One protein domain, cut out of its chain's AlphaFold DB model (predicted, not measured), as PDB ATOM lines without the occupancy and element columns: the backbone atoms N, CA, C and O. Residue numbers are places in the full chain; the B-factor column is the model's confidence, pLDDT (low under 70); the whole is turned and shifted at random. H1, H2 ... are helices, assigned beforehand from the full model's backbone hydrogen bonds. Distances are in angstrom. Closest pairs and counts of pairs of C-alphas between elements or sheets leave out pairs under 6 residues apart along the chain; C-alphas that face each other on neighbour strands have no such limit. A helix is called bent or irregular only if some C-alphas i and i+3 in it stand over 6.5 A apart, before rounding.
ATOM      1  N   GLY A   2      36.431  26.254  26.575       92.81
ATOM      2  CA  GLY A   2      37.406  27.342  26.776       92.81
ATOM      3  C   GLY A   2      37.016  28.680  26.133       92.81
ATOM      4  O   GLY A   2      36.983  29.694  26.821       92.81
ATOM      5  N   TYR A   3      36.597  28.675  24.862       96.00
ATOM      6  CA  TYR A   3      36.118  29.894  24.193       96.00
ATOM      7  C   TYR A   3      34.802  30.441  24.745       96.00
ATOM      8  O   TYR A   3      34.648  31.652  24.804       96.00
ATOM      9  N   LEU A   4      33.869  29.593  25.191       95.06
ATOM     10  CA  LEU A   4      32.626  30.071  25.812       95.06
ATOM     11  C   LEU A   4      32.921  30.804  27.126       95.06
ATOM     12  O   LEU A   4      32.356  31.863  27.386       95.06
ATOM     13  N   LEU A   5      33.859  30.278  27.921       94.56
ATOM     14  CA  LEU A   5      34.334  30.950  29.127       94.56
ATOM     15  C   LEU A   5      35.052  32.262  28.789       94.56
ATOM     16  O   LEU A   5      34.732  33.295  29.371       94.56
ATOM     17  N   ALA A   6      35.970  32.256  27.821       95.62
ATOM     18  CA  ALA A   6      36.656  33.473  27.389       95.62
ATOM     19  C   ALA A   6      35.671  34.541  26.875       95.62
ATOM     20  O   ALA A   6      35.811  35.718  27.200       95.62
ATOM     21  N   TYR A   7      34.654  34.137  26.110       95.19
ATOM     22  CA  TYR A   7      33.608  35.025  25.599       95.19
ATOM     23  C   TYR A   7      32.842  35.684  26.749       95.19
ATOM     24  O   TYR A   7      32.731  36.907  26.812       95.19
ATOM     25  N   SER A   8      32.390  34.865  27.700       94.50
ATOM     26  CA  SER A   8      31.670  35.290  28.901       94.50
ATOM     27  C   SER A   8      32.476  36.288  29.748       94.50
ATOM     28  O   SER A   8      31.936  37.262  30.276       94.50
ATOM     29  N   LEU A   9      33.793  36.087  29.857       92.69
ATOM     30  CA  LEU A   9      34.669  36.955  30.645       92.69
ATOM     31  C   LEU A   9      34.963  38.298  29.966       92.69
ATOM     32  O   LEU A   9      35.015  39.318  30.655       92.69
ATOM     33  N   PHE A  10      35.168  38.311  28.646       94.69
ATOM     34  CA  PHE A  10      35.748  39.476  27.969       94.69
ATOM     35  C   PHE A  10      34.828  40.180  26.973       94.69
ATOM     36  O   PHE A  10      34.987  41.385  26.811       94.69
ATOM     37  N   LEU A  11      33.897  39.477  26.321       94.06
ATOM     38  CA  LEU A  11      33.063  40.040  25.249       94.06
ATOM     39  C   LEU A  11      31.625  40.328  25.683       94.06
ATOM     40  O   LEU A  11      31.040  41.305  25.226       94.06
ATOM     41  N   GLU A  12      31.053  39.529  26.582       89.88
ATOM     42  CA  GLU A  12      29.711  39.792  27.114       89.88
ATOM     43  C   GLU A  12      29.801  40.874  28.201       89.88
ATOM     44  O   GLU A  12      30.058  40.549  29.346       89.88
ATOM     45  N   GLY A  13      29.661  42.163  27.872       80.62
ATOM     46  CA  GLY A  13      29.861  43.279  28.819       80.62
ATOM     47  C   GLY A  13      28.652  43.635  29.695       80.62
ATOM     48  O   GLY A  13      28.817  44.117  30.815       80.62
ATOM     49  N   ASP A  14      27.442  43.331  29.228       83.19
ATOM     50  CA  ASP A  14      26.213  43.995  29.700       83.19
ATOM     51  C   ASP A  14      25.573  43.360  30.944       83.19
ATOM     52  O   ASP A  14      24.519  43.783  31.414       83.19
ATOM     53  N   ARG A  15      26.187  42.308  31.492       85.75
ATOM     54  CA  ARG A  15      25.659  41.551  32.640       85.75
ATOM     55  C   ARG A  15      26.675  41.463  33.774       85.75
ATOM     56  O   ARG A  15      27.866  41.529  33.507       85.75
ATOM     57  N   PRO A  16      26.281  41.229  35.033       90.75
ATOM     58  CA  PRO A  16      27.233  40.884  36.089       90.75
ATOM     59  C   PRO A  16      27.954  39.559  35.788       90.75
ATOM     60  O   PRO A  16      27.315  38.614  35.327       90.75
ATOM     61  N   VAL A  17      29.247  39.439  36.123       87.50
ATOM     62  CA  VAL A  17      30.072  38.229  35.866       87.50
ATOM     63  C   VAL A  17      29.389  36.940  36.341       87.50
ATOM     64  O   VAL A  17      29.407  35.932  35.639       87.50
ATOM     65  N   ARG A  18      28.704  36.979  37.493       89.44
ATOM     66  CA  ARG A  18      27.944  35.834  38.023       89.44
ATOM     67  C   ARG A  18      26.862  35.341  37.058       89.44
ATOM     68  O   ARG A  18      26.715  34.136  36.884       89.44
ATOM     69  N   ALA A  19      26.119  36.252  36.427       91.06
ATOM     70  CA  ALA A  19      25.074  35.897  35.471       91.06
ATOM     71  C   ALA A  19      25.669  35.291  34.190       91.06
ATOM     72  O   ALA A  19      25.145  34.302  33.685       91.06
ATOM     73  N   ARG A  20      26.803  35.830  33.725       90.50
ATOM     74  CA  ARG A  20      27.519  35.326  32.544       90.50
ATOM     75  C   ARG A  20      28.066  33.913  32.776       90.50
ATOM     76  O   ARG A  20      27.851  33.025  31.960       90.50
ATOM     77  N   ILE A  21      28.686  33.664  33.934       88.62
ATOM     78  CA  ILE A  21      29.165  32.324  34.312       88.62
ATOM     79  C   ILE A  21      27.988  31.356  34.475       88.62
ATOM     80  O   ILE A  21      28.061  30.221  34.010       88.62
ATOM     81  N   LYS A  22      26.871  31.797  35.074       92.69
ATOM     82  CA  LYS A  22      25.665  30.966  35.210       92.69
ATOM     83  C   LYS A  22      25.105  30.542  33.847       92.69
ATOM     84  O   LYS A  22      24.602  29.426  33.738       92.69
ATOM     85  N   ALA A  23      25.247  31.355  32.800       92.31
ATOM     86  CA  ALA A  23      24.845  30.978  31.443       92.31
ATOM     87  C   ALA A  23      25.646  29.784  30.879       92.31
ATOM     88  O   ALA A  23      25.162  29.086  29.993       92.31
ATOM     89  N   LEU A  24      26.831  29.488  31.428       95.00
ATOM     90  CA  LEU A  24      27.633  28.324  31.041       95.00
ATOM     91  C   LEU A  24      27.152  27.011  31.679       95.00
ATOM     92  O   LEU A  24      27.608  25.940  31.274       95.00
ATOM     93  N   THR A  25      26.229  27.074  32.649       95.25
ATOM     94  CA  THR A  25      25.760  25.911  33.424       95.25
ATOM     95  C   THR A  25      25.296  24.747  32.543       95.25
ATOM     96  O   THR A  25      25.768  23.639  32.788       95.25
ATOM     97  N   PRO A  26      24.462  24.932  31.495       95.12
ATOM     98  CA  PRO A  26      24.010  23.808  30.669       95.12
ATOM     99  C   PRO A  26      25.167  23.058  29.998       95.12
ATOM    100  O   PRO A  26      25.170  21.831  29.951       95.12
ATOM    101  N   PHE A  27      26.190  23.781  29.537       94.50
ATOM    102  CA  PHE A  27      27.357  23.174  28.897       94.50
ATOM    103  C   PHE A  27      28.253  22.449  29.902       94.50
ATOM    104  O   PHE A  27      28.765  21.371  29.607       94.50
ATOM    105  N   VAL A  28      28.432  23.023  31.095       93.81
ATOM    106  CA  VAL A  28      29.167  22.370  32.185       93.81
ATOM    107  C   VAL A  28      28.454  21.087  32.602       93.81
ATOM    108  O   VAL A  28      29.097  20.048  32.686       93.81
ATOM    109  N   LEU A  29      27.132  21.131  32.792       95.62
ATOM    110  CA  LEU A  29      26.333  19.950  33.116       95.62
ATOM    111  C   LEU A  29      26.459  18.875  32.036       95.62
ATOM    112  O   LEU A  29      26.681  17.720  32.375       95.62
ATOM    113  N   LEU A  30      26.405  19.245  30.754       95.81
ATOM    114  CA  LEU A  30      26.592  18.299  29.654       95.81
ATOM    115  C   LEU A  30      27.962  17.607  29.715       95.81
ATOM    116  O   LEU A  30      28.035  16.386  29.593       95.81
ATOM    117  N   VAL A  31      29.040  18.362  29.956       92.62
ATOM    118  CA  VAL A  31      30.393  17.798  30.103       92.62
ATOM    119  C   VAL A  31      30.487  16.886  31.326       92.62
ATOM    120  O   VAL A  31      31.068  15.807  31.230       92.62
ATOM    121  N   LEU A  32      29.915  17.291  32.462       93.31
ATOM    122  CA  LEU A  32      29.938  16.505  33.696       93.31
ATOM    123  C   LEU A  32      29.126  15.213  33.567       93.31
ATOM    124  O   LEU A  32      29.619  14.163  33.966       93.31
ATOM    125  N   ILE A  33      27.929  15.269  32.975       95.88
ATOM    126  CA  ILE A  33      27.086  14.093  32.719       95.88
ATOM    127  C   ILE A  33      27.810  13.138  31.777       95.88
ATOM    128  O   ILE A  33      27.966  11.964  32.103       95.88
ATOM    129  N   TRP A  34      28.317  13.638  30.645       94.69
ATOM    130  CA  TRP A  34      29.088  12.815  29.715       94.69
ATOM    131  C   TRP A  34      30.284  12.166  30.411       94.69
ATOM    132  O   TRP A  34      30.489  10.963  30.277       94.69
ATOM    133  N   LYS A  35      31.046  12.931  31.200       91.50
ATOM    134  CA  LYS A  35      32.231  12.419  31.890       91.50
ATOM    135  C   LYS A  35      31.880  11.390  32.966       91.50
ATOM    136  O   LYS A  35      32.588  10.392  33.081       91.50
ATOM    137  N   ALA A  36      30.802  11.602  33.719       92.06
ATOM    138  CA  ALA A  36      30.312  10.649  34.711       92.06
ATOM    139  C   ALA A  36      29.888   9.336  34.043       92.06
ATOM    140  O   ALA A  36      30.358   8.275  34.447       92.06
ATOM    141  N   THR A  37      29.097   9.403  32.969       94.31
ATOM    142  CA  THR A  37      28.683   8.225  32.195       94.31
ATOM    143  C   THR A  37      29.886   7.515  31.575       94.31
ATOM    144  O   THR A  37      30.037   6.307  31.722       94.31
ATOM    145  N   HIS A  38      30.795   8.255  30.941       91.69
ATOM    146  CA  HIS A  38      32.012   7.717  30.332       91.69
ATOM    147  C   HIS A  38      32.928   7.037  31.360       91.69
ATOM    148  O   HIS A  38      33.521   5.998  31.080       91.69
ATOM    149  N   GLY A  39      33.052   7.612  32.560       89.62
ATOM    150  CA  GLY A  39      33.783   7.007  33.671       89.62
ATOM    151  C   GLY A  39      33.094   5.754  34.211       89.62
ATOM    152  O   GLY A  39      33.752   4.734  34.386       89.62
ATOM    153  N   HIS A  40      31.775   5.811  34.417       90.62
ATOM    154  CA  HIS A  40      30.976   4.690  34.918       90.62
ATOM    155  C   HIS A  40      30.999   3.481  33.973       90.62
ATOM    156  O   HIS A  40      31.090   2.349  34.435       90.62
ATOM    157  N   LEU A  41      30.993   3.716  32.657       93.38
ATOM    158  CA  LEU A  41      31.097   2.671  31.634       93.38
ATOM    159  C   LEU A  41      32.526   2.124  31.447       93.38
ATOM    160  O   LEU A  41      32.741   1.262  30.602       93.38
ATOM    161  N   GLY A  42      33.513   2.619  32.202       88.62
ATOM    162  CA  GLY A  42      34.895   2.142  32.120       88.62
ATOM    163  C   GLY A  42      35.661   2.618  30.884       88.62
ATOM    164  O   GLY A  42      36.720   2.081  30.582       88.62
ATOM    165  N   TYR A  43      35.173   3.644  30.176       88.19
ATOM    166  CA  TYR A  43      35.831   4.177  28.975       88.19
ATOM    167  C   TYR A  43      36.988   5.140  29.286       88.19
ATOM    168  O   TYR A  43      37.672   5.610  28.380       88.19
ATOM    169  N   GLY A  44      37.208   5.478  30.562       84.25
ATOM    170  CA  GLY A  44      38.346   6.293  30.998       84.25
ATOM    171  C   GLY A  44      39.701   5.614  30.764       84.25
ATOM    172  O   GLY A  44      39.789   4.406  30.567       84.25
ATOM    173  N   SER A  45      40.780   6.397  30.826       85.38
ATOM    174  CA  SER A  45      42.143   5.857  30.775       85.38
ATOM    175  C   SER A  45      42.707   5.715  32.186       85.38
ATOM    176  O   SER A  45      42.667   6.658  32.982       85.38
ATOM    177  N   PHE A  46      43.249   4.541  32.500       85.56
ATOM    178  CA  PHE A  46      43.948   4.276  33.752       85.56
ATOM    179  C   PHE A  46      45.214   3.474  33.473       85.56
ATOM    180  O   PHE A  46      45.217   2.587  32.626       85.56
ATOM    181  N   GLY A  47      46.300   3.801  34.176       84.75
ATOM    182  CA  GLY A  47      47.558   3.069  34.034       84.75
ATOM    183  C   GLY A  47      48.228   3.212  32.664       84.75
ATOM    184  O   GLY A  47      49.083   2.400  32.363       84.75
ATOM    185  N   SER A  48      47.900   4.221  31.849       85.75
ATOM    186  CA  SER A  48      48.613   4.530  30.599       85.75
ATOM    187  C   SER A  48      49.520   5.756  30.779       85.75
ATOM    188  O   SER A  48      49.095   6.751  31.375       85.75
ATOM    189  N   PRO A  49      50.764   5.746  30.266       79.50
ATOM    190  CA  PRO A  49      51.572   6.958  30.193       79.50
ATOM    191  C   PRO A  49      51.099   7.906  29.075       79.50
ATOM    192  O   PRO A  49      51.308   9.116  29.186       79.50
ATOM    193  N   GLY A  50      50.424   7.365  28.049       83.69
ATOM    194  CA  GLY A  50      49.978   8.075  26.846       83.69
ATOM    195  C   GLY A  50      48.783   8.994  27.053       83.69
ATOM    196  O   GLY A  50      48.741  10.069  26.456       83.69
ATOM    197  N   TYR A  51      47.849   8.608  27.925       88.75
ATOM    198  CA  TYR A  51      46.703   9.426  28.312       88.75
ATOM    199  C   TYR A  51      46.495   9.387  29.824       88.75
ATOM    200  O   TYR A  51      46.365   8.326  30.426       88.75
ATOM    201  N   VAL A  52      46.442  10.566  30.437       89.56
ATOM    202  CA  VAL A  52      46.174  10.737  31.864       89.56
ATOM    203  C   VAL A  52      44.810  11.369  32.031       89.56
ATOM    204  O   VAL A  52      44.606  12.533  31.692       89.56
ATOM    205  N   ASP A  53      43.877  10.588  32.565       88.81
ATOM    206  CA  ASP A  53      42.530  11.058  32.843       88.81
ATOM    207  C   ASP A  53      42.537  12.020  34.053       88.81
ATOM    208  O   ASP A  53      42.886  11.611  35.169       88.81
ATOM    209  N   PRO A  54      42.146  13.297  33.868       88.88
ATOM    210  CA  PRO A  54      42.174  14.297  34.930       88.88
ATOM    211  C   PRO A  54      41.233  13.980  36.098       88.88
ATOM    212  O   PRO A  54      41.430  14.529  37.178       88.88
ATOM    213  N   THR A  55      40.225  13.114  35.925       86.31
ATOM    214  CA  THR A  55      39.308  12.767  37.025       86.31
ATOM    215  C   THR A  55      39.802  11.615  37.883       86.31
ATOM    216  O   THR A  55      39.537  11.606  39.080       86.31
ATOM    217  N   SER A  56      40.501  10.639  37.297       83.38
ATOM    218  CA  SER A  56      41.030   9.493  38.049       83.38
ATOM    219  C   SER A  56      42.415   9.775  38.631       83.38
ATOM    220  O   SER A  56      42.801   9.155  39.618       83.38
ATOM    221  N   ASN A  57      43.166  10.722  38.052       87.06
ATOM    222  CA  ASN A  57      44.502  11.077  38.522       87.06
ATOM    223  C   ASN A  57      44.778  12.598  38.463       87.06
ATOM    224  O   ASN A  57      45.643  13.051  37.701       87.06
ATOM    225  N   PRO A  58      44.059  13.411  39.266       90.44
ATOM    226  CA  PRO A  58      44.125  14.871  39.195       90.44
ATOM    227  C   PRO A  58      45.517  15.422  39.515       90.44
ATOM    228  O   PRO A  58      46.019  16.265  38.780       90.44
ATOM    229  N   ALA A  59      46.189  14.907  40.551       91.00
ATOM    230  CA  ALA A  59      47.517  15.379  40.951       91.00
ATOM    231  C   ALA A  59      48.557  15.185  39.836       91.00
ATOM    232  O   ALA A  59      49.344  16.084  39.529       91.00
ATOM    233  N   ARG A  60      48.529  14.021  39.178       88.75
ATOM    234  CA  ARG A  60      49.411  13.748  38.046       88.75
ATOM    235  C   ARG A  60      49.075  14.621  36.847       88.75
ATOM    236  O   ARG A  60      49.992  15.118  36.201       88.75
ATOM    237  N   PHE A  61      47.793  14.810  36.545       92.50
ATOM    238  CA  PHE A  61      47.376  15.712  35.478       92.50
ATOM    239  C   PHE A  61      47.872  17.143  35.735       92.50
ATOM    240  O   PHE A  61      48.443  17.752  34.837       92.50
ATOM    241  N   THR A  62      47.774  17.647  36.969       93.12
ATOM    242  CA  THR A  62      48.335  18.951  37.351       93.12
ATOM    243  C   THR A  62      49.849  19.011  37.144       93.12
ATOM    244  O   THR A  62      50.343  19.980  36.572       93.12
ATOM    245  N   GLY A  63      50.594  17.969  37.527       91.81
ATOM    246  CA  GLY A  63      52.033  17.896  37.249       91.81
ATOM    247  C   GLY A  63      52.355  17.902  35.750       91.81
ATOM    248  O   GLY A  63      53.302  18.552  35.313       91.81
ATOM    249  N   LEU A  64      51.535  17.229  34.939       92.00
ATOM    250  CA  LEU A  64      51.673  17.229  33.485       92.00
ATOM    251  C   LEU A  64      51.300  18.567  32.854       92.00
ATOM    252  O   LEU A  64      51.932  18.936  31.872       92.00
ATOM    253  N   LEU A  65      50.344  19.316  33.409       95.31
ATOM    254  CA  LEU A  65      50.035  20.669  32.943       95.31
ATOM    255  C   LEU A  65      51.262  21.577  33.028       95.31
ATOM    256  O   LEU A  65      51.544  22.291  32.073       95.31
ATOM    257  N   VAL A  66      52.030  21.504  34.121       94.69
ATOM    258  CA  VAL A  66      53.248  22.316  34.302       94.69
ATOM    259  C   VAL A  66      54.284  22.044  33.206       94.69
ATOM    260  O   VAL A  66      54.981  22.961  32.783       94.69
ATOM    261  N   LEU A  67      54.369  20.803  32.721       93.94
ATOM    262  CA  LEU A  67      55.337  20.404  31.699       93.94
ATOM    263  C   LEU A  67      54.809  20.566  30.273       93.94
ATOM    264  O   LEU A  67      55.466  21.168  29.432       93.94
ATOM    265  N   ARG A  68      53.623  20.030  29.988       95.88
ATOM    266  CA  ARG A  68      53.075  19.925  28.631       95.88
ATOM    267  C   ARG A  68      52.450  21.226  28.146       95.88
ATOM    268  O   ARG A  68      52.539  21.505  26.954       95.88
ATOM    269  N   LEU A  69      51.851  22.034  29.029       96.94
ATOM    270  CA  LEU A  69      51.197  23.277  28.606       96.94
ATOM    271  C   LEU A  69      52.202  24.278  28.011       96.94
ATOM    272  O   LEU A  69      51.961  24.722  26.889       96.94
ATOM    273  N   PRO A  70      53.346  24.598  28.657       97.12
ATOM    274  CA  PRO A  70      54.328  25.507  28.065       97.12
ATOM    275  C   PRO A  70      54.927  24.968  26.768       97.12
ATOM    276  O   PRO A  70      55.147  25.728  25.833       97.12
ATOM    277  N   VAL A  71      55.155  23.657  26.684       97.06
ATOM    278  CA  VAL A  71      55.699  22.998  25.488       97.06
ATOM    279  C   VAL A  71      54.737  23.123  24.309       97.06
ATOM    280  O   VAL A  71      55.142  23.554  23.233       97.06
ATOM    281  N   LEU A  72      53.454  22.807  24.515       97.06
ATOM    282  CA  LEU A  72      52.423  22.952  23.485       97.06
ATOM    283  C   LEU A  72      52.220  24.419  23.096       97.06
ATOM    284  O   LEU A  72      52.083  24.726  21.916       97.06
ATOM    285  N   MET A  73      52.259  25.340  24.062       97.06
ATOM    286  CA  MET A  73      52.208  26.772  23.774       97.06
ATOM    287  C   MET A  73      53.437  27.237  22.978       97.06
ATOM    288  O   MET A  73      53.284  28.020  22.050       97.06
ATOM    289  N   ALA A  74      54.646  26.760  23.274       95.88
ATOM    290  CA  ALA A  74      55.832  27.098  22.488       95.88
ATOM    291  C   ALA A  74      55.756  26.539  21.057       95.88
ATOM    292  O   ALA A  74      56.118  27.244  20.114       95.88
ATOM    293  N   ALA A  75      55.222  25.328  20.874       94.12
ATOM    294  CA  ALA A  75      54.958  24.774  19.546       94.12
ATOM    295  C   ALA A  75      53.980  25.659  18.759       94.12
ATOM    296  O   ALA A  75      54.277  26.052  17.633       94.12
ATOM    297  N   GLN A  76      52.872  26.041  19.393       94.38
ATOM    298  CA  GLN A  76      51.835  26.899  18.822       94.38
ATOM    299  C   GLN A  76      52.321  28.317  18.494       94.38
ATOM    300  O   GLN A  76      52.015  28.828  17.427       94.38
ATOM    301  N   TRP A  77      53.038  28.979  19.407       94.88
ATOM    302  CA  TRP A  77      53.346  30.412  19.301       94.88
ATOM    303  C   TRP A  77      54.712  30.726  18.701       94.88
ATOM    304  O   TRP A  77      54.924  31.839  18.227       94.88
ATOM    305  N   LEU A  78      55.665  29.799  18.783       93.00
ATOM    306  CA  LEU A  78      57.066  30.038  18.419       93.00
ATOM    307  C   LEU A  78      57.578  29.043  17.378       93.00
ATOM    308  O   LEU A  78      58.612  29.292  16.765       93.00
ATOM    309  N   GLY A  79      56.882  27.920  17.177       88.56
ATOM    310  CA  GLY A  79      57.291  26.896  16.213       88.56
ATOM    311  C   GLY A  79      58.251  25.859  16.716       88.56
ATOM    312  O   GLY A  79      58.798  25.092  15.926       88.56
ATOM    313  N   ILE A  80      58.458  25.830  18.022       91.50
ATOM    314  CA  ILE A  80      59.375  24.899  18.652       91.50
ATOM    315  C   ILE A  80      58.594  23.606  18.910       91.50
ATOM    316  O   ILE A  80      57.828  23.525  19.868       91.50
ATOM    317  N   SER A  81      58.728  22.635  18.001       89.81
ATOM    318  CA  SER A  81      57.871  21.440  17.955       89.81
ATOM    319  C   SER A  81      57.881  20.633  19.255       89.81
ATOM    320  O   SER A  81      58.924  20.374  19.844       89.81
ATOM    321  N   SER A  82      56.703  20.157  19.649       89.75
ATOM    322  CA  SER A  82      56.499  19.302  20.821       89.75
ATOM    323  C   SER A  82      56.706  17.807  20.544       89.75
ATOM    324  O   SER A  82      56.756  17.007  21.476       89.75
ATOM    325  N   MET A  83      56.879  17.419  19.273       81.94
ATOM    326  CA  MET A  83      56.749  16.035  18.805       81.94
ATOM    327  C   MET A  83      57.626  15.015  19.550       81.94
ATOM    328  O   MET A  83      57.179  13.895  19.791       81.94
ATOM    329  N   MET A  84      58.854  15.389  19.917       84.12
ATOM    330  CA  MET A  84      59.825  14.494  20.563       84.12
ATOM    331  C   MET A  84      59.871  14.643  22.088       84.12
ATOM    332  O   MET A  84      60.676  13.985  22.738       84.12
ATOM    333  N   PHE A  85      59.022  15.486  22.684       90.31
ATOM    334  CA  PHE A  85      59.134  15.861  24.096       90.31
ATOM    335  C   PHE A  85      59.119  14.657  25.051       90.31
ATOM    336  O   PHE A  85      59.918  14.592  25.980       90.31
ATOM    337  N   GLU A  86      58.259  13.669  24.799       86.50
ATOM    338  CA  GLU A  86      58.121  12.480  25.659       86.50
ATOM    339  C   GLU A  86      59.237  11.444  25.454       86.50
ATOM    340  O   GLU A  86      59.361  10.519  26.251       86.50
ATOM    341  N   GLN A  87      60.060  11.599  24.411       83.00
ATOM    342  CA  GLN A  87      61.240  10.759  24.177       83.00
ATOM    343  C   GLN A  87      62.477  11.282  24.916       83.00
ATOM    344  O   GLN A  87      63.455  10.554  25.075       83.00
ATOM    345  N   LEU A  88      62.442  12.540  25.366       86.25
ATOM    346  CA  LEU A  88      63.516  13.150  26.140       86.25
ATOM    347  C   LEU A  88      63.547  12.566  27.553       86.25
ATOM    348  O   LEU A  88      62.502  12.270  28.142       86.25
ATOM    349  N   ASP A  89      64.743  12.468  28.129       85.31
ATOM    350  CA  ASP A  89      64.888  12.172  29.547       85.31
ATOM    351  C   ASP A  89      64.258  13.285  30.402       85.31
ATOM    352  O   ASP A  89      63.998  14.409  29.956       85.31
ATOM    353  N   ARG A  90      64.008  12.976  31.674       87.44
ATOM    354  CA  ARG A  90      63.253  13.869  32.551       87.44
ATOM    355  C   ARG A  90      63.947  15.217  32.786       87.44
ATOM    356  O   ARG A  90      63.250  16.226  32.884       87.44
ATOM    357  N   ILE A  91      65.275  15.253  32.885       92.69
ATOM    358  CA  ILE A  91      66.013  16.502  33.121       92.69
ATOM    359  C   ILE A  91      65.865  17.397  31.893       92.69
ATOM    360  O   ILE A  91      65.503  18.569  32.019       92.69
ATOM    361  N   THR A  92      66.040  16.824  30.706       94.06
ATOM    362  CA  THR A  92      65.871  17.551  29.447       94.06
ATOM    363  C   THR A  92      64.431  18.038  29.260       94.06
ATOM    364  O   THR A  92      64.232  19.176  28.835       94.06
ATOM    365  N   GLN A  93      63.415  17.263  29.664       93.62
ATOM    366  CA  GLN A  93      62.020  17.732  29.681       93.62
ATOM    367  C   GLN A  93      61.828  18.973  30.565       93.62
ATOM    368  O   GLN A  93      61.151  19.917  30.152       93.62
ATOM    369  N   TYR A  94      62.425  19.005  31.763       95.69
ATOM    370  CA  TYR A  94      62.348  20.171  32.652       95.69
ATOM    371  C   TYR A  94      63.030  21.401  32.049       95.69
ATOM    372  O   TYR A  94      62.447  22.485  32.065       95.69
ATOM    373  N   ILE A  95      64.229  21.239  31.482       96.38
ATOM    374  CA  ILE A  95      64.965  22.331  30.824       96.38
ATOM    375  C   ILE A  95      64.166  22.869  29.637       96.38
ATOM    376  O   ILE A  95      64.017  24.085  29.491       96.38
ATOM    377  N   TYR A  96      63.605  21.977  28.818       96.19
ATOM    378  CA  TYR A  96      62.777  22.350  27.678       96.19
ATOM    379  C   TYR A  96      61.553  23.145  28.142       96.19
ATOM    380  O   TYR A  96      61.305  24.244  27.646       96.19
ATOM    381  N   ALA A  97      60.797  22.625  29.115       96.69
ATOM    382  CA  ALA A  97      59.607  23.291  29.632       96.69
ATOM    383  C   ALA A  97      59.943  24.655  30.265       96.69
ATOM    384  O   ALA A  97      59.259  25.639  29.991       96.69
ATOM    385  N   GLY A  98      61.027  24.757  31.042       97.38
ATOM    386  CA  GLY A  98      61.491  26.025  31.619       97.38
ATOM    387  C   GLY A  98      61.930  27.051  30.564       97.38
ATOM    388  O   GLY A  98      61.611  28.240  30.671       97.38
ATOM    389  N   SER A  99      62.589  26.594  29.497       97.19
ATOM    390  CA  SER A  99      62.950  27.439  28.352       97.19
ATOM    391  C   SER A  99      61.703  27.929  27.613       97.19
ATOM    392  O   SER A  99      61.588  29.117  27.307       97.19
ATOM    393  N   ALA A 100      60.725  27.042  27.401       97.38
ATOM    394  CA  ALA A 100      59.437  27.386  26.812       97.38
ATOM    395  C   ALA A 100      58.699  28.443  27.648       97.38
ATOM    396  O   ALA A 100      58.261  29.452  27.099       97.38
ATOM    397  N   VAL A 101      58.628  28.278  28.975       97.94
ATOM    398  CA  VAL A 101      58.047  29.283  29.884       97.94
ATOM    399  C   VAL A 101      58.742  30.637  29.729       97.94
ATOM    400  O   VAL A 101      58.066  31.654  29.595       97.94
ATOM    401  N   SER A 102      60.075  30.662  29.692       97.88
ATOM    402  CA  SER A 102      60.851  31.904  29.568       97.88
ATOM    403  C   SER A 102      60.538  32.655  28.267       97.88
ATOM    404  O   SER A 102      60.291  33.863  28.281       97.88
ATOM    405  N   LEU A 103      60.469  31.937  27.142       97.38
ATOM    406  CA  LEU A 103      60.112  32.516  25.844       97.38
ATOM    407  C   LEU A 103      58.647  32.969  25.786       97.38
ATOM    408  O   LEU A 103      58.342  34.003  25.190       97.38
ATOM    409  N   LEU A 104      57.736  32.238  26.430       97.69
ATOM    410  CA  LEU A 104      56.327  32.622  26.518       97.69
ATOM    411  C   LEU A 104      56.126  33.868  27.388       97.69
ATOM    412  O   LEU A 104      55.328  34.728  27.026       97.69
ATOM    413  N   ILE A 105      56.872  34.021  28.486       98.00
ATOM    414  CA  ILE A 105      56.868  35.252  29.291       98.00
ATOM    415  C   ILE A 105      57.351  36.434  28.446       98.00
ATOM    416  O   ILE A 105      56.714  37.488  28.445       98.00
ATOM    417  N   LEU A 106      58.431  36.250  27.680       97.88
ATOM    418  CA  LEU A 106      58.938  37.270  26.762       97.88
ATOM    419  C   LEU A 106      57.893  37.662  25.706       97.88
ATOM    420  O   LEU A 106      57.706  38.848  25.429       97.88
ATOM    421  N   LEU A 107      57.175  36.680  25.158       97.44
ATOM    422  CA  LEU A 107      56.081  36.899  24.216       97.44
ATOM    423  C   LEU A 107      54.916  37.663  24.844       97.44
ATOM    424  O   LEU A 107      54.477  38.667  24.286       97.44
ATOM    425  N   VAL A 108      54.434  37.234  26.010       97.81
ATOM    426  CA  VAL A 108      53.352  37.919  26.731       97.81
ATOM    427  C   VAL A 108      53.753  39.359  27.046       97.81
ATOM    428  O   VAL A 108      52.956  40.273  26.835       97.81
ATOM    429  N   TYR A 109      54.997  39.583  27.473       97.75
ATOM    430  CA  TYR A 109      55.532  40.920  27.701       97.75
ATOM    431  C   TYR A 109      55.551  41.758  26.415       97.75
ATOM    432  O   TYR A 109      55.077  42.893  26.424       97.75
ATOM    433  N   ALA A 110      56.033  41.210  25.295       97.81
ATOM    434  CA  ALA A 110      56.038  41.908  24.010       97.81
ATOM    435  C   ALA A 110      54.617  42.285  23.561       97.81
ATOM    436  O   ALA A 110      54.365  43.440  23.219       97.81
ATOM    437  N   ILE A 111      53.672  41.346  23.642       97.69
ATOM    438  CA  ILE A 111      52.256  41.570  23.325       97.69
ATOM    439  C   ILE A 111      51.656  42.662  24.218       97.69
ATOM    440  O   ILE A 111      50.966  43.556  23.724       97.69
ATOM    441  N   TYR A 112      51.932  42.618  25.522       97.25
ATOM    442  CA  TYR A 112      51.481  43.632  26.473       97.25
ATOM    443  C   TYR A 112      52.027  45.019  26.123       97.25
ATOM    444  O   TYR A 112      51.257  45.975  26.021       97.25
ATOM    445  N   ARG A 113      53.336  45.129  25.863       96.56
ATOM    446  CA  ARG A 113      53.994  46.392  25.486       96.56
ATOM    447  C   ARG A 113      53.465  46.977  24.180       96.56
ATOM    448  O   ARG A 113      53.509  48.192  24.014       96.56
ATOM    449  N   LEU A 114      52.973  46.136  23.278       96.81
ATOM    450  CA  LEU A 114      52.388  46.538  21.998       96.81
ATOM    451  C   LEU A 114      50.873  46.795  22.077       96.81
ATOM    452  O   LEU A 114      50.255  47.086  21.058       96.81
ATOM    453  N   GLY A 115      50.269  46.714  23.268       95.62
ATOM    454  CA  GLY A 115      48.847  47.003  23.466       95.62
ATOM    455  C   GLY A 115      47.907  45.879  23.022       95.62
ATOM    456  O   GLY A 115      46.702  46.103  22.880       95.62
ATOM    457  N   GLY A 116      48.417  44.657  22.849       95.75
ATOM    458  CA  GLY A 116      47.615  43.522  22.395       95.75
ATOM    459  C   GLY A 116      46.461  43.168  23.342       95.75
ATOM    460  O   GLY A 116      45.407  42.717  22.903       95.75
ATOM    461  N   PHE A 117      46.615  43.437  24.642       97.00
ATOM    462  CA  PHE A 117      45.579  43.192  25.652       97.00
ATOM    463  C   PHE A 117      44.648  44.385  25.901       97.00
ATOM    464  O   PHE A 117      43.793  44.305  26.786       97.00
ATOM    465  N   SER A 118      44.786  45.485  25.154       94.69
ATOM    466  CA  SER A 118      43.976  46.693  25.357       94.69
ATOM    467  C   SER A 118      42.508  46.473  24.983       94.69
ATOM    468  O   SER A 118      41.611  46.978  25.658       94.69
ATOM    469  N   SER A 119      42.235  45.656  23.962       95.50
ATOM    470  CA  SER A 119      40.872  45.353  23.519       95.50
ATOM    471  C   SER A 119      40.284  44.123  24.220       95.50
ATOM    472  O   SER A 119      40.987  43.175  24.579       95.50
ATOM    473  N   ALA A 120      38.958  44.124  24.382       96.06
ATOM    474  CA  ALA A 120      38.200  42.956  24.834       96.06
ATOM    475  C   ALA A 120      38.442  41.731  23.935       96.06
ATOM    476  O   ALA A 120      38.616  40.618  24.428       96.06
ATOM    477  N   LEU A 121      38.543  41.964  22.624       97.69
ATOM    478  CA  LEU A 121      38.796  40.933  21.625       97.69
ATOM    479  C   LEU A 121      40.181  40.280  21.774       97.69
ATOM    480  O   LEU A 121      40.286  39.060  21.692       97.69
ATOM    481  N   GLY A 122      41.231  41.060  22.058       97.62
ATOM    482  CA  GLY A 122      42.567  40.513  22.317       97.62
ATOM    483  C   GLY A 122      42.590  39.619  23.558       97.62
ATOM    484  O   GLY A 122      43.070  38.486  23.515       97.62
ATOM    485  N   ARG A 123      41.972  40.074  24.657       97.62
ATOM    486  CA  ARG A 123      41.852  39.272  25.889       97.62
ATOM    487  C   ARG A 123      41.042  37.991  25.677       97.62
ATOM    488  O   ARG A 123      41.439  36.941  26.177       97.62
ATOM    489  N   PHE A 124      39.960  38.060  24.899       98.06
ATOM    490  CA  PHE A 124      39.171  36.896  24.496       98.06
ATOM    491  C   PHE A 124      40.018  35.850  23.768       98.06
ATOM    492  O   PHE A 124      40.030  34.689  24.172       98.06
ATOM    493  N   TYR A 125      40.747  36.253  22.728       98.38
ATOM    494  CA  TYR A 125      41.555  35.329  21.941       98.38
ATOM    495  C   TYR A 125      42.705  34.723  22.750       98.38
ATOM    496  O   TYR A 125      42.910  33.509  22.700       98.38
ATOM    497  N   ALA A 126      43.397  35.529  23.560       97.62
ATOM    498  CA  ALA A 126      44.466  35.041  24.425       97.62
ATOM    499  C   ALA A 126      43.962  34.033  25.473       97.62
ATOM    500  O   ALA A 126      44.545  32.960  25.636       97.62
ATOM    501  N   ALA A 127      42.853  34.336  26.155       97.69
ATOM    502  CA  ALA A 127      42.265  33.420  27.129       97.69
ATOM    503  C   ALA A 127      41.698  32.159  26.461       97.69
ATOM    504  O   ALA A 127      41.881  31.056  26.972       97.69
ATOM    505  N   GLY A 128      41.048  32.306  25.304       97.75
ATOM    506  CA  GLY A 128      40.517  31.193  24.521       97.75
ATOM    507  C   GLY A 128      41.607  30.205  24.109       97.75
ATOM    508  O   GLY A 128      41.429  29.002  24.313       97.75
ATOM    509  N   ALA A 129      42.752  30.706  23.635       97.50
ATOM    510  CA  ALA A 129      43.924  29.893  23.320       97.50
ATOM    511  C   ALA A 129      44.364  29.064  24.540       97.50
ATOM    512  O   ALA A 129      44.297  27.839  24.527       97.50
ATOM    513  N   ILE A 130      44.692  29.729  25.651       96.62
ATOM    514  CA  ILE A 130      45.232  29.060  26.845       96.62
ATOM    515  C   ILE A 130      44.236  28.048  27.427       96.62
ATOM    516  O   ILE A 130      44.586  26.894  27.668       96.62
ATOM    517  N   ILE A 131      42.980  28.450  27.644       96.81
ATOM    518  CA  ILE A 131      41.991  27.613  28.338       96.81
ATOM    519  C   ILE A 131      41.596  26.406  27.479       96.81
ATOM    520  O   ILE A 131      41.376  25.316  28.007       96.81
ATOM    521  N   SER A 132      41.496  26.574  26.156       96.44
ATOM    522  CA  SER A 132      41.145  25.465  25.261       96.44
ATOM    523  C   SER A 132      42.262  24.430  25.101       96.44
ATOM    524  O   SER A 132      41.963  23.296  24.731       96.44
ATOM    525  N   LEU A 133      43.509  24.778  25.442       96.62
ATOM    526  CA  LEU A 133      44.660  23.875  25.390       96.62
ATOM    527  C   LEU A 133      44.794  22.981  26.635       96.62
ATOM    528  O   LEU A 133      45.404  21.917  26.567       96.62
ATOM    529  N   ILE A 134      44.196  23.367  27.768       95.75
ATOM    530  CA  ILE A 134      44.290  22.616  29.035       95.75
ATOM    531  C   ILE A 134      43.905  21.133  28.865       95.75
ATOM    532  O   ILE A 134      44.689  20.278  29.281       95.75
ATOM    533  N   PRO A 135      42.772  20.768  28.224       93.12
ATOM    534  CA  PRO A 135      42.401  19.361  28.065       93.12
ATOM    535  C   PRO A 135      43.389  18.557  27.208       93.12
ATOM    536  O   PRO A 135      43.564  17.364  27.446       93.12
ATOM    537  N   ALA A 136      44.069  19.191  26.247       93.94
ATOM    538  CA  ALA A 136      45.044  18.522  25.385       93.94
ATOM    539  C   ALA A 136      46.259  17.992  26.161       93.94
ATOM    540  O   ALA A 136      46.874  17.012  25.748       93.94
ATOM    541  N   CYS A 137      46.568  18.579  27.322       94.44
ATOM    542  CA  CYS A 137      47.679  18.147  28.171       94.44
ATOM    543  C   CYS A 137      47.462  16.760  28.806       94.44
ATOM    544  O   CYS A 137      48.400  16.186  29.365       94.44
ATOM    545  N   ALA A 138      46.251  16.198  28.713       92.62
ATOM    546  CA  ALA A 138      45.965  14.834  29.151       92.62
ATOM    547  C   ALA A 138      46.728  13.795  28.312       92.62
ATOM    548  O   ALA A 138      47.160  12.776  28.848       92.62
ATOM    549  N   GLY A 139      46.937  14.066  27.019       91.00
ATOM    550  CA  GLY A 139      47.677  13.197  26.102       91.00
ATOM    551  C   GLY A 139      49.147  13.591  25.948       91.00
ATOM    552  O   GLY A 139      49.579  14.638  26.436       91.00
ATOM    553  N   TYR A 140      49.918  12.768  25.236       90.44
ATOM    554  CA  TYR A 140      51.249  13.165  24.769       90.44
ATOM    555  C   TYR A 140      51.190  14.460  23.944       90.44
ATOM    556  O   TYR A 140      50.305  14.591  23.092       90.44
ATOM    557  N   PRO A 141      52.110  15.414  24.176       91.12
ATOM    558  CA  PRO A 141      52.082  16.713  23.530       91.12
ATOM    559  C   PRO A 141      52.543  16.575  22.079       91.12
ATOM    560  O   PRO A 141      53.726  16.637  21.771       91.12
ATOM    561  N   PHE A 142      51.587  16.358  21.182       90.25
ATOM    562  CA  PHE A 142      51.811  16.446  19.746       90.25
ATOM    563  C   PHE A 142      51.254  17.764  19.221       90.25
ATOM    564  O   PHE A 142      50.146  18.149  19.591       90.25
ATOM    565  N   ASP A 143      51.962  18.384  18.274       90.12
ATOM    566  CA  ASP A 143      51.571  19.668  17.671       90.12
ATOM    567  C   ASP A 143      50.124  19.645  17.144       90.12
ATOM    568  O   ASP A 143      49.410  20.630  17.234       90.12
ATOM    569  N   ARG A 144      49.626  18.494  16.666       89.50
ATOM    570  CA  ARG A 144      48.234  18.351  16.191       89.50
ATOM    571  C   ARG A 144      47.162  18.620  17.257       89.50
ATOM    572  O   ARG A 144      45.992  18.753  16.914       89.50
ATOM    573  N   LEU A 145      47.525  18.649  18.537       93.19
ATOM    574  CA  LEU A 145      46.589  18.914  19.626       93.19
ATOM    575  C   LEU A 145      46.319  20.415  19.830       93.19
ATOM    576  O   LEU A 145      45.384  20.760  20.554       93.19
ATOM    577  N   THR A 146      47.088  21.308  19.192       94.25
ATOM    578  CA  THR A 146      46.933  22.765  19.349       94.25
ATOM    579  C   THR A 146      45.783  23.339  18.529       94.25
ATOM    580  O   THR A 146      45.367  24.451  18.819       94.25
ATOM    581  N   VAL A 147      45.186  22.584  17.598       93.06
ATOM    582  CA  VAL A 147      44.183  23.066  16.619       93.06
ATOM    583  C   VAL A 147      43.105  23.976  17.225       93.06
ATOM    584  O   VAL A 147      42.807  25.037  16.684       93.06
ATOM    585  N   ASN A 148      42.525  23.596  18.368       94.75
ATOM    586  CA  ASN A 148      41.506  24.421  19.028       94.75
ATOM    587  C   ASN A 148      42.095  25.707  19.629       94.75
ATOM    588  O   ASN A 148      41.478  26.768  19.562       94.75
ATOM    589  N   SER A 149      43.284  25.623  20.215       96.81
ATOM    590  CA  SER A 149      44.005  26.756  20.802       96.81
ATOM    591  C   SER A 149      44.559  27.713  19.738       96.81
ATOM    592  O   SER A 149      44.587  28.929  19.955       96.81
ATOM    593  N   ASP A 150      44.896  27.197  18.556       95.25
ATOM    594  CA  ASP A 150      45.441  27.957  17.428       95.25
ATOM    595  C   ASP A 150      44.468  29.009  16.896       95.25
ATOM    596  O   ASP A 150      44.906  30.057  16.422       95.25
ATOM    597  N   ILE A 151      43.155  28.795  17.035       96.31
ATOM    598  CA  ILE A 151      42.132  29.795  16.682       96.31
ATOM    599  C   ILE A 151      42.367  31.095  17.474       96.31
ATOM    600  O   ILE A 151      42.371  32.194  16.915       96.31
ATOM    601  N   GLY A 152      42.615  30.974  18.777       97.50
ATOM    602  CA  GLY A 152      42.873  32.084  19.684       97.50
ATOM    603  C   GLY A 152      44.264  32.665  19.500       97.50
ATOM    604  O   GLY A 152      44.414  33.885  19.452       97.50
ATOM    605  N   ALA A 153      45.274  31.814  19.315       97.00
ATOM    606  CA  ALA A 153      46.628  32.268  19.003       97.00
ATOM    607  C   ALA A 153      46.647  33.144  17.750       97.00
ATOM    608  O   ALA A 153      47.172  34.254  17.776       97.00
ATOM    609  N   SER A 154      46.011  32.665  16.680       96.25
ATOM    610  CA  SER A 154      45.966  33.340  15.384       96.25
ATOM    611  C   SER A 154      45.238  34.676  15.476       96.25
ATOM    612  O   SER A 154      45.753  35.682  14.992       96.25
ATOM    613  N   GLY A 155      44.079  34.720  16.144       97.06
ATOM    614  CA  GLY A 155      43.336  35.968  16.348       97.06
ATOM    615  C   GLY A 155      44.138  37.004  17.140       97.06
ATOM    616  O   GLY A 155      44.222  38.168  16.752       97.06
ATOM    617  N   MET A 156      44.797  36.573  18.216       97.94
ATOM    618  CA  MET A 156      45.635  37.442  19.039       97.94
ATOM    619  C   MET A 156      46.885  37.928  18.289       97.94
ATOM    620  O   MET A 156      47.223  39.112  18.353       97.94
ATOM    621  N   LEU A 157      47.552  37.035  17.551       96.88
ATOM    622  CA  LEU A 157      48.725  37.359  16.744       96.88
ATOM    623  C   LEU A 157      48.366  38.346  15.622       96.88
ATOM    624  O   LEU A 157      49.081  39.324  15.411       96.88
ATOM    625  N   ALA A 158      47.225  38.153  14.956       97.19
ATOM    626  CA  ALA A 158      46.723  39.080  13.948       97.19
ATOM    627  C   ALA A 158      46.479  40.479  14.535       97.19
ATOM    628  O   ALA A 158      46.941  41.469  13.967       97.19
ATOM    629  N   ILE A 159      45.823  40.570  15.700       97.50
ATOM    630  CA  ILE A 159      45.579  41.847  16.387       97.50
ATOM    631  C   ILE A 159      46.898  42.564  16.680       97.50
ATOM    632  O   ILE A 159      47.056  43.723  16.295       97.50
ATOM    633  N   VAL A 160      47.856  41.889  17.325       97.75
ATOM    634  CA  VAL A 160      49.114  42.541  17.713       97.75
ATOM    635  C   VAL A 160      49.960  42.911  16.492       97.75
ATOM    636  O   VAL A 160      50.543  43.993  16.480       97.75
ATOM    637  N   ILE A 161      49.990  42.094  15.431       97.50
ATOM    638  CA  ILE A 161      50.708  42.420  14.187       97.50
ATOM    639  C   ILE A 161      50.094  43.651  13.518       97.50
ATOM    640  O   ILE A 161      50.832  44.566  13.148       97.50
ATOM    641  N   LEU A 162      48.764  43.712  13.393       96.81
ATOM    642  CA  LEU A 162      48.071  44.845  12.776       96.81
ATOM    643  C   LEU A 162      48.266  46.131  13.585       96.81
ATOM    644  O   LEU A 162      48.621  47.160  13.011       96.81
ATOM    645  N   GLN A 163      48.121  46.068  14.911       95.88
ATOM    646  CA  GLN A 163      48.395  47.202  15.800       95.88
ATOM    647  C   GLN A 163      49.845  47.678  15.668       95.88
ATOM    648  O   GLN A 163      50.101  48.875  15.514       95.88
ATOM    649  N   THR A 164      50.792  46.740  15.672       97.06
ATOM    650  CA  THR A 164      52.222  47.031  15.528       97.06
ATOM    651  C   THR A 164      52.517  47.665  14.173       97.06
ATOM    652  O   THR A 164      53.264  48.635  14.101       97.06
ATOM    653  N   TRP A 165      51.920  47.160  13.092       97.19
ATOM    654  CA  TRP A 165      52.058  47.709  11.745       97.19
ATOM    655  C   TRP A 165      51.500  49.129  11.630       97.19
ATOM    656  O   TRP A 165      52.176  50.008  11.089       97.19
ATOM    657  N   GLN A 166      50.306  49.378  12.169       96.44
ATOM    658  CA  GLN A 166      49.675  50.700  12.165       96.44
ATOM    659  C   GLN A 166      50.543  51.745  12.882       96.44
ATOM    660  O   GLN A 166      50.739  52.839  12.359       96.44
ATOM    661  N   HIS A 167      51.156  51.382  14.012       95.38
ATOM    662  CA  HIS A 167      51.951  52.299  14.840       95.38
ATOM    663  C   HIS A 167      53.473  52.181  14.618       95.38
ATOM    664  O   HIS A 167      54.264  52.791  15.338       95.38
ATOM    665  N   ARG A 168      53.926  51.427  13.603       95.94
ATOM    666  CA  ARG A 168      55.338  51.008  13.427       95.94
ATOM    667  C   ARG A 168      56.368  52.140  13.417       95.94
ATOM    668  O   ARG A 168      57.515  51.925  13.813       95.94
ATOM    669  N   ALA A 169      55.970  53.330  12.963       95.06
ATOM    670  CA  ALA A 169      56.826  54.513  12.904       95.06
ATOM    671  C   ALA A 169      57.148  55.092  14.296       95.06
ATOM    672  O   ALA A 169      58.214  55.681  14.473       95.06
ATOM    673  N   GLN A 170      56.255  54.892  15.269       94.38
ATOM    674  CA  GLN A 170      56.365  55.388  16.646       94.38
ATOM    675  C   GLN A 170      57.067  54.374  17.569       94.38
ATOM    676  O   GLN A 170      57.659  54.741  18.579       94.38
ATOM    677  N   LEU A 171      57.060  53.090  17.202       95.38
ATOM    678  CA  LEU A 171      57.656  51.990  17.968       95.38
ATOM    679  C   LEU A 171      59.167  51.860  17.678       95.38
ATOM    680  O   LEU A 171      59.603  50.941  16.971       95.38
ATOM    681  N   LYS A 172      59.979  52.806  18.165       93.38
ATOM    682  CA  LYS A 172      61.439  52.864  17.939       93.38
ATOM    683  C   LYS A 172      62.229  52.833  19.255       93.38
ATOM    684  O   LYS A 172      61.810  53.428  20.239       93.38
ATOM    685  N   GLY A 173      63.398  52.184  19.227       90.31
ATOM    686  CA  GLY A 173      64.358  52.152  20.338       90.31
ATOM    687  C   GLY A 173      63.956  51.264  21.524       90.31
ATOM    688  O   GLY A 173      62.789  50.906  21.695       90.31
ATOM    689  N   GLY A 174      64.949  50.884  22.335       94.31
ATOM    690  CA  GLY A 174      64.772  50.152  23.594       94.31
ATOM    691  C   GLY A 174      63.892  48.896  23.510       94.31
ATOM    692  O   GLY A 174      63.830  48.204  22.490       94.31
ATOM    693  N   MET A 175      63.169  48.622  24.599       94.19
ATOM    694  CA  MET A 175      62.330  47.424  24.732       94.19
ATOM    695  C   MET A 175      61.106  47.414  23.808       94.19
ATOM    696  O   MET A 175      60.645  46.342  23.424       94.19
ATOM    697  N   ILE A 176      60.570  48.581  23.429       95.81
ATOM    698  CA  ILE A 176      59.421  48.652  22.513       95.81
ATOM    699  C   ILE A 176      59.837  48.329  21.070       95.81
ATOM    700  O   ILE A 176      59.120  47.628  20.358       95.81
ATOM    701  N   GLY A 177      61.034  48.766  20.658       96.56
ATOM    702  CA  GLY A 177      61.636  48.382  19.385       96.56
ATOM    703  C   GLY A 177      61.943  46.884  19.324       96.56
ATOM    704  O   GLY A 177      61.641  46.250  18.315       96.56
ATOM    705  N   PHE A 178      62.469  46.317  20.416       97.06
ATOM    706  CA  PHE A 178      62.661  44.870  20.550       97.06
ATOM    707  C   PHE A 178      61.335  44.106  20.417       97.06
ATOM    708  O   PHE A 178      61.233  43.217  19.578       97.06
ATOM    709  N   ALA A 179      60.298  44.489  21.176       97.38
ATOM    710  CA  ALA A 179      58.986  43.838  21.133       97.38
ATOM    711  C   ALA A 179      58.383  43.835  19.720       97.38
ATOM    712  O   ALA A 179      57.882  42.806  19.269       97.38
ATOM    713  N   LYS A 180      58.488  44.962  18.996       97.44
ATOM    714  CA  LYS A 180      58.068  45.068  17.591       97.44
ATOM    715  C   LYS A 180      58.750  44.018  16.715       97.44
ATOM    716  O   LYS A 180      58.072  43.279  16.006       97.44
ATOM    717  N   TRP A 181      60.081  43.967  16.742       97.44
ATOM    718  CA  TRP A 181      60.837  43.034  15.904       97.44
ATOM    719  C   TRP A 181      60.604  41.581  16.304       97.44
ATOM    720  O   TRP A 181      60.513  40.723  15.432       97.44
ATOM    721  N   PHE A 182      60.432  41.311  17.596       97.06
ATOM    722  CA  PHE A 182      60.105  39.982  18.093       97.06
ATOM    723  C   PHE A 182      58.739  39.494  17.585       97.06
ATOM    724  O   PHE A 182      58.639  38.389  17.059       97.06
ATOM    725  N   VAL A 183      57.697  40.334  17.640       97.06
ATOM    726  CA  VAL A 183      56.378  39.996  17.074       97.06
ATOM    727  C   VAL A 183      56.431  39.844  15.553       97.06
ATOM    728  O   VAL A 183      55.785  38.946  15.017       97.06
ATOM    729  N   TYR A 184      57.214  40.658  14.840       97.19
ATOM    730  CA  TYR A 184      57.415  40.477  13.396       97.19
ATOM    731  C   TYR A 184      58.153  39.187  13.051       97.19
ATOM    732  O   TYR A 184      57.772  38.536  12.082       97.19
ATOM    733  N   LEU A 185      59.149  38.782  13.841       96.75
ATOM    734  CA  LEU A 185      59.805  37.487  13.679       96.75
ATOM    735  C   LEU A 185      58.796  36.345  13.843       96.75
ATOM    736  O   LEU A 185      58.738  35.458  12.997       96.75
ATOM    737  N   ILE A 186      57.956  36.393  14.879       96.50
ATOM    738  CA  ILE A 186      56.898  35.394  15.088       96.50
ATOM    739  C   ILE A 186      55.899  35.408  13.927       96.50
ATOM    740  O   ILE A 186      55.555  34.352  13.399       96.50
ATOM    741  N   GLY A 187      55.482  36.592  13.473       96.38
ATOM    742  CA  GLY A 187      54.629  36.747  12.298       96.38
ATOM    743  C   GLY A 187      55.252  36.137  11.040       96.38
ATOM    744  O   GLY A 187      54.582  35.399  10.326       96.38
ATOM    745  N   PHE A 188      56.544  36.367  10.800       96.06
ATOM    746  CA  PHE A 188      57.290  35.752   9.700       96.06
ATOM    747  C   PHE A 188      57.335  34.224   9.823       96.06
ATOM    748  O   PHE A 188      57.102  33.520   8.838       96.06
ATOM    749  N   VAL A 189      57.557  33.701  11.032       94.62
ATOM    750  CA  VAL A 189      57.501  32.258  11.288       94.62
ATOM    751  C   VAL A 189      56.134  31.690  10.896       94.62
ATOM    752  O   VAL A 189      56.081  30.687  10.195       94.62
ATOM    753  N   HIS A 190      55.034  32.351  11.255       94.50
ATOM    754  CA  HIS A 190      53.681  31.842  10.999       94.50
ATOM    755  C   HIS A 190      53.221  32.016   9.550       94.50
ATOM    756  O   HIS A 190      52.499  31.168   9.032       94.50
ATOM    757  N   LEU A 191      53.620  33.104   8.891       94.56
ATOM    758  CA  LEU A 191      53.188  33.418   7.528       94.56
ATOM    759  C   LEU A 191      54.067  32.768   6.456       94.56
ATOM    760  O   LEU A 191      53.596  32.555   5.342       94.56
ATOM    761  N   VAL A 192      55.329  32.459   6.772       94.75
ATOM    762  CA  VAL A 192      56.308  31.962   5.794       94.75
ATOM    763  C   VAL A 192      56.894  30.625   6.227       94.75
ATOM    764  O   VAL A 192      56.704  29.619   5.543       94.75
ATOM    765  N   VAL A 193      57.584  30.587   7.371       93.19
ATOM    766  CA  VAL A 193      58.354  29.398   7.781       93.19
ATOM    767  C   VAL A 193      57.441  28.197   8.018       93.19
ATOM    768  O   VAL A 193      57.752  27.098   7.574       93.19
ATOM    769  N   PHE A 194      56.295  28.388   8.671       90.12
ATOM    770  CA  PHE A 194      55.345  27.324   8.979       90.12
ATOM    771  C   PHE A 194      54.666  26.739   7.749       90.12
ATOM    772  O   PHE A 194      54.744  25.523   7.606       90.12
ATOM    773  N   PRO A 195      54.022  27.513   6.855       90.69
ATOM    774  CA  PRO A 195      53.419  26.941   5.656       90.69
ATOM    775  C   PRO A 195      54.430  26.146   4.826       90.69
ATOM    776  O   PRO A 195      54.164  24.994   4.480       90.69
ATOM    777  N   ILE A 196      55.622  26.711   4.593       93.31
ATOM    778  CA  ILE A 196      56.699  26.035   3.857       93.31
ATOM    779  C   ILE A 196      57.143  24.775   4.606       93.31
ATOM    780  O   ILE A 196      57.172  23.686   4.034       93.31
ATOM    781  N   GLY A 197      57.442  24.907   5.898       89.38
ATOM    782  CA  GLY A 197      57.895  23.817   6.752       89.38
ATOM    783  C   GLY A 197      56.870  22.691   6.864       89.38
ATOM    784  O   GLY A 197      57.245  21.525   6.842       89.38
ATOM    785  N   LYS A 198      55.571  23.004   6.910       86.75
ATOM    786  CA  LYS A 198      54.496  22.008   6.964       86.75
ATOM    787  C   LYS A 198      54.338  21.283   5.635       86.75
ATOM    788  O   LYS A 198      54.272  20.056   5.658       86.75
ATOM    789  N   VAL A 199      54.367  21.981   4.498       90.44
ATOM    790  CA  VAL A 199      54.368  21.337   3.171       90.44
ATOM    791  C   VAL A 199      55.594  20.433   3.010       90.44
ATOM    792  O   VAL A 199      55.446  19.267   2.647       90.44
ATOM    793  N   ALA A 200      56.783  20.926   3.365       89.19
ATOM    794  CA  ALA A 200      58.018  20.148   3.332       89.19
ATOM    795  C   ALA A 200      57.950  18.925   4.261       89.19
ATOM    796  O   ALA A 200      58.243  17.808   3.834       89.19
ATOM    797  N   SER A 201      57.488  19.104   5.503       84.94
ATOM    798  CA  SER A 201      57.322  18.006   6.459       84.94
ATOM    799  C   SER A 201      56.299  16.980   5.978       84.94
ATOM    800  O   SER A 201      56.525  15.792   6.140       84.94
ATOM    801  N   SER A 202      55.212  17.404   5.326       86.06
ATOM    802  CA  SER A 202      54.193  16.504   4.778       86.06
ATOM    803  C   SER A 202      54.771  15.648   3.649       86.06
ATOM    804  O   SER A 202      54.609  14.425   3.636       86.06
ATOM    805  N   ALA A 203      55.535  16.268   2.744       85.81
ATOM    806  CA  ALA A 203      56.244  15.554   1.689       85.81
ATOM    807  C   ALA A 203      57.278  14.560   2.254       85.81
ATOM    808  O   ALA A 203      57.359  13.426   1.782       85.81
ATOM    809  N   MET A 204      58.025  14.953   3.292       83.69
ATOM    810  CA  MET A 204      59.014  14.095   3.951       83.69
ATOM    811  C   MET A 204      58.364  12.942   4.730       83.69
ATOM    812  O   MET A 204      58.808  11.801   4.614       83.69
ATOM    813  N   MET A 205      57.279  13.204   5.466       83.44
ATOM    814  CA  MET A 205      56.546  12.185   6.225       83.44
ATOM    815  C   MET A 205      55.961  11.111   5.312       83.44
ATOM    816  O   MET A 205      55.917   9.952   5.701       83.44
ATOM    817  N   LYS A 206      55.582  11.450   4.073       83.06
ATOM    818  CA  LYS A 206      55.184  10.440   3.086       83.06
ATOM    819  C   LYS A 206      56.309   9.439   2.811       83.06
ATOM    820  O   LYS A 206      56.047   8.246   2.763       83.06
ATOM    821  N   ALA A 207      57.548   9.904   2.636       77.69
ATOM    822  CA  ALA A 207      58.690   9.014   2.427       77.69
ATOM    823  C   ALA A 207      59.001   8.180   3.681       77.69
ATOM    824  O   ALA A 207      59.225   6.978   3.563       77.69
ATOM    825  N   LEU A 208      58.948   8.802   4.865       77.31
ATOM    826  CA  LEU A 208      59.148   8.125   6.149       77.31
ATOM    827  C   LEU A 208      58.116   7.014   6.373       77.31
ATOM    828  O   LEU A 208      58.495   5.875   6.625       77.31
ATOM    829  N   ASN A 209      56.828   7.322   6.210       78.44
ATOM    830  CA  ASN A 209      55.745   6.356   6.385       78.44
ATOM    831  C   ASN A 209      55.817   5.246   5.333       78.44
ATOM    832  O   ASN A 209      55.665   4.077   5.670       78.44
ATOM    833  N   GLN A 210      56.132   5.575   4.074       75.44
ATOM    834  CA  GLN A 210      56.261   4.564   3.022       75.44
ATOM    835  C   GLN A 210      57.410   3.582   3.281       75.44
ATOM    836  O   GLN A 210      57.224   2.381   3.100       75.44
ATOM    837  N   ALA A 211      58.574   4.076   3.709       68.38
ATOM    838  CA  ALA A 211      59.739   3.244   4.006       68.38
ATOM    839  C   ALA A 211      59.620   2.485   5.341       68.38
ATOM    840  O   ALA A 211      60.171   1.394   5.476       68.38
TER     841      ALA A 211
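Overview. This is residues 2 to 211 of the 382 residues of an uncharacterized protein of Aquabacterium sp (UniProt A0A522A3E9). A helical hairpin of H6 and H7 makes the middle of this domain; H1 packs on H6, H4 crosses the hairpin near its linked end, and H5 packs on H4. The bent helix H8 packs its first arm on H5 and H7, while residues 198 to 211 of its second arm stick out; H3 touches no helix, and its residues 28 to 34 stand free. The printed part has 210 residues with eight named helices, H1 to H8 in order along the chain, and no named strand: the class is all helix, the packing mostly crossed. It is compact, with a radius of gyration of the C-alphas of 19.3 A, and spans 61 by 57 by 32 A.

Arrangement. Start at H1, residues 2 to 10, and H2, residues 17 to 23: they form a hairpin, closest at the C-alphas of Ser 8 and Arg 20, 5.5 A, with a steep tilt of 36 degrees, only just past shallow. H2 and H3, residues 25 to 40, meet only through their link. H1 touches H6, residues 120 to 138, closest at the C-alphas of Gly 2 and Ser 132, 4.4 A. Look next at H4, residues 58 to 78, the hub, which has a kink of 38 degrees near residue 67. Its residues 66 to 74 touch H5, residues 90 to 113, closest at the C-alphas of Leu 67 and Ala 97, 5.6 A, at a steep tilt of 57 degrees. H4 touches residues 130 to 138 of H6, closest at the C-alphas of Arg 68 and Cys 137, 5.7 A. H6 and H7, residues 143 to 166, form a hairpin at a shallow tilt of 21 degrees, closest at the C-alphas of Ala 129 and Ser 149, 4.0 A. H8, residues 174 to 211, was assigned as one helix by its hydrogen bonds but is bent: C-alphas 191 and 194 are 6.6 A apart, and H8a, residues 174 to 191, stands at 43 degrees to H8b, residues 194 to 211. H8a touches H5, closest at the C-alphas of Ala 110 and Ala 179, 4.5 A. Every O i to N i+4 pair is within hydrogen-bond range in H1, H2, H3, H5 and H8a; in H4 14 of 17 are, in H6 10 of 15, in H7 15 of 20, in H8b 13 of 14.

Along the chain. Find C-alpha 2, where H1 begins, at (37.406, 27.342, 26.776), and C-alpha 211, where H8b ends, at (59.739, 3.244, 4.006). From first to last C-alpha H5 measures 34.5 A, H7 31.6 A, H6 29.5 A and H4 28.8 A.

Size, cuts and confidence. The C-alphas farthest apart, of Leu 41 and Ala 169, are 60.8 A apart. The printed part has no cut; the links H3 to H4 and H4 to H5 are long. Its mean pLDDT is 92.8, with residue 211 under 70.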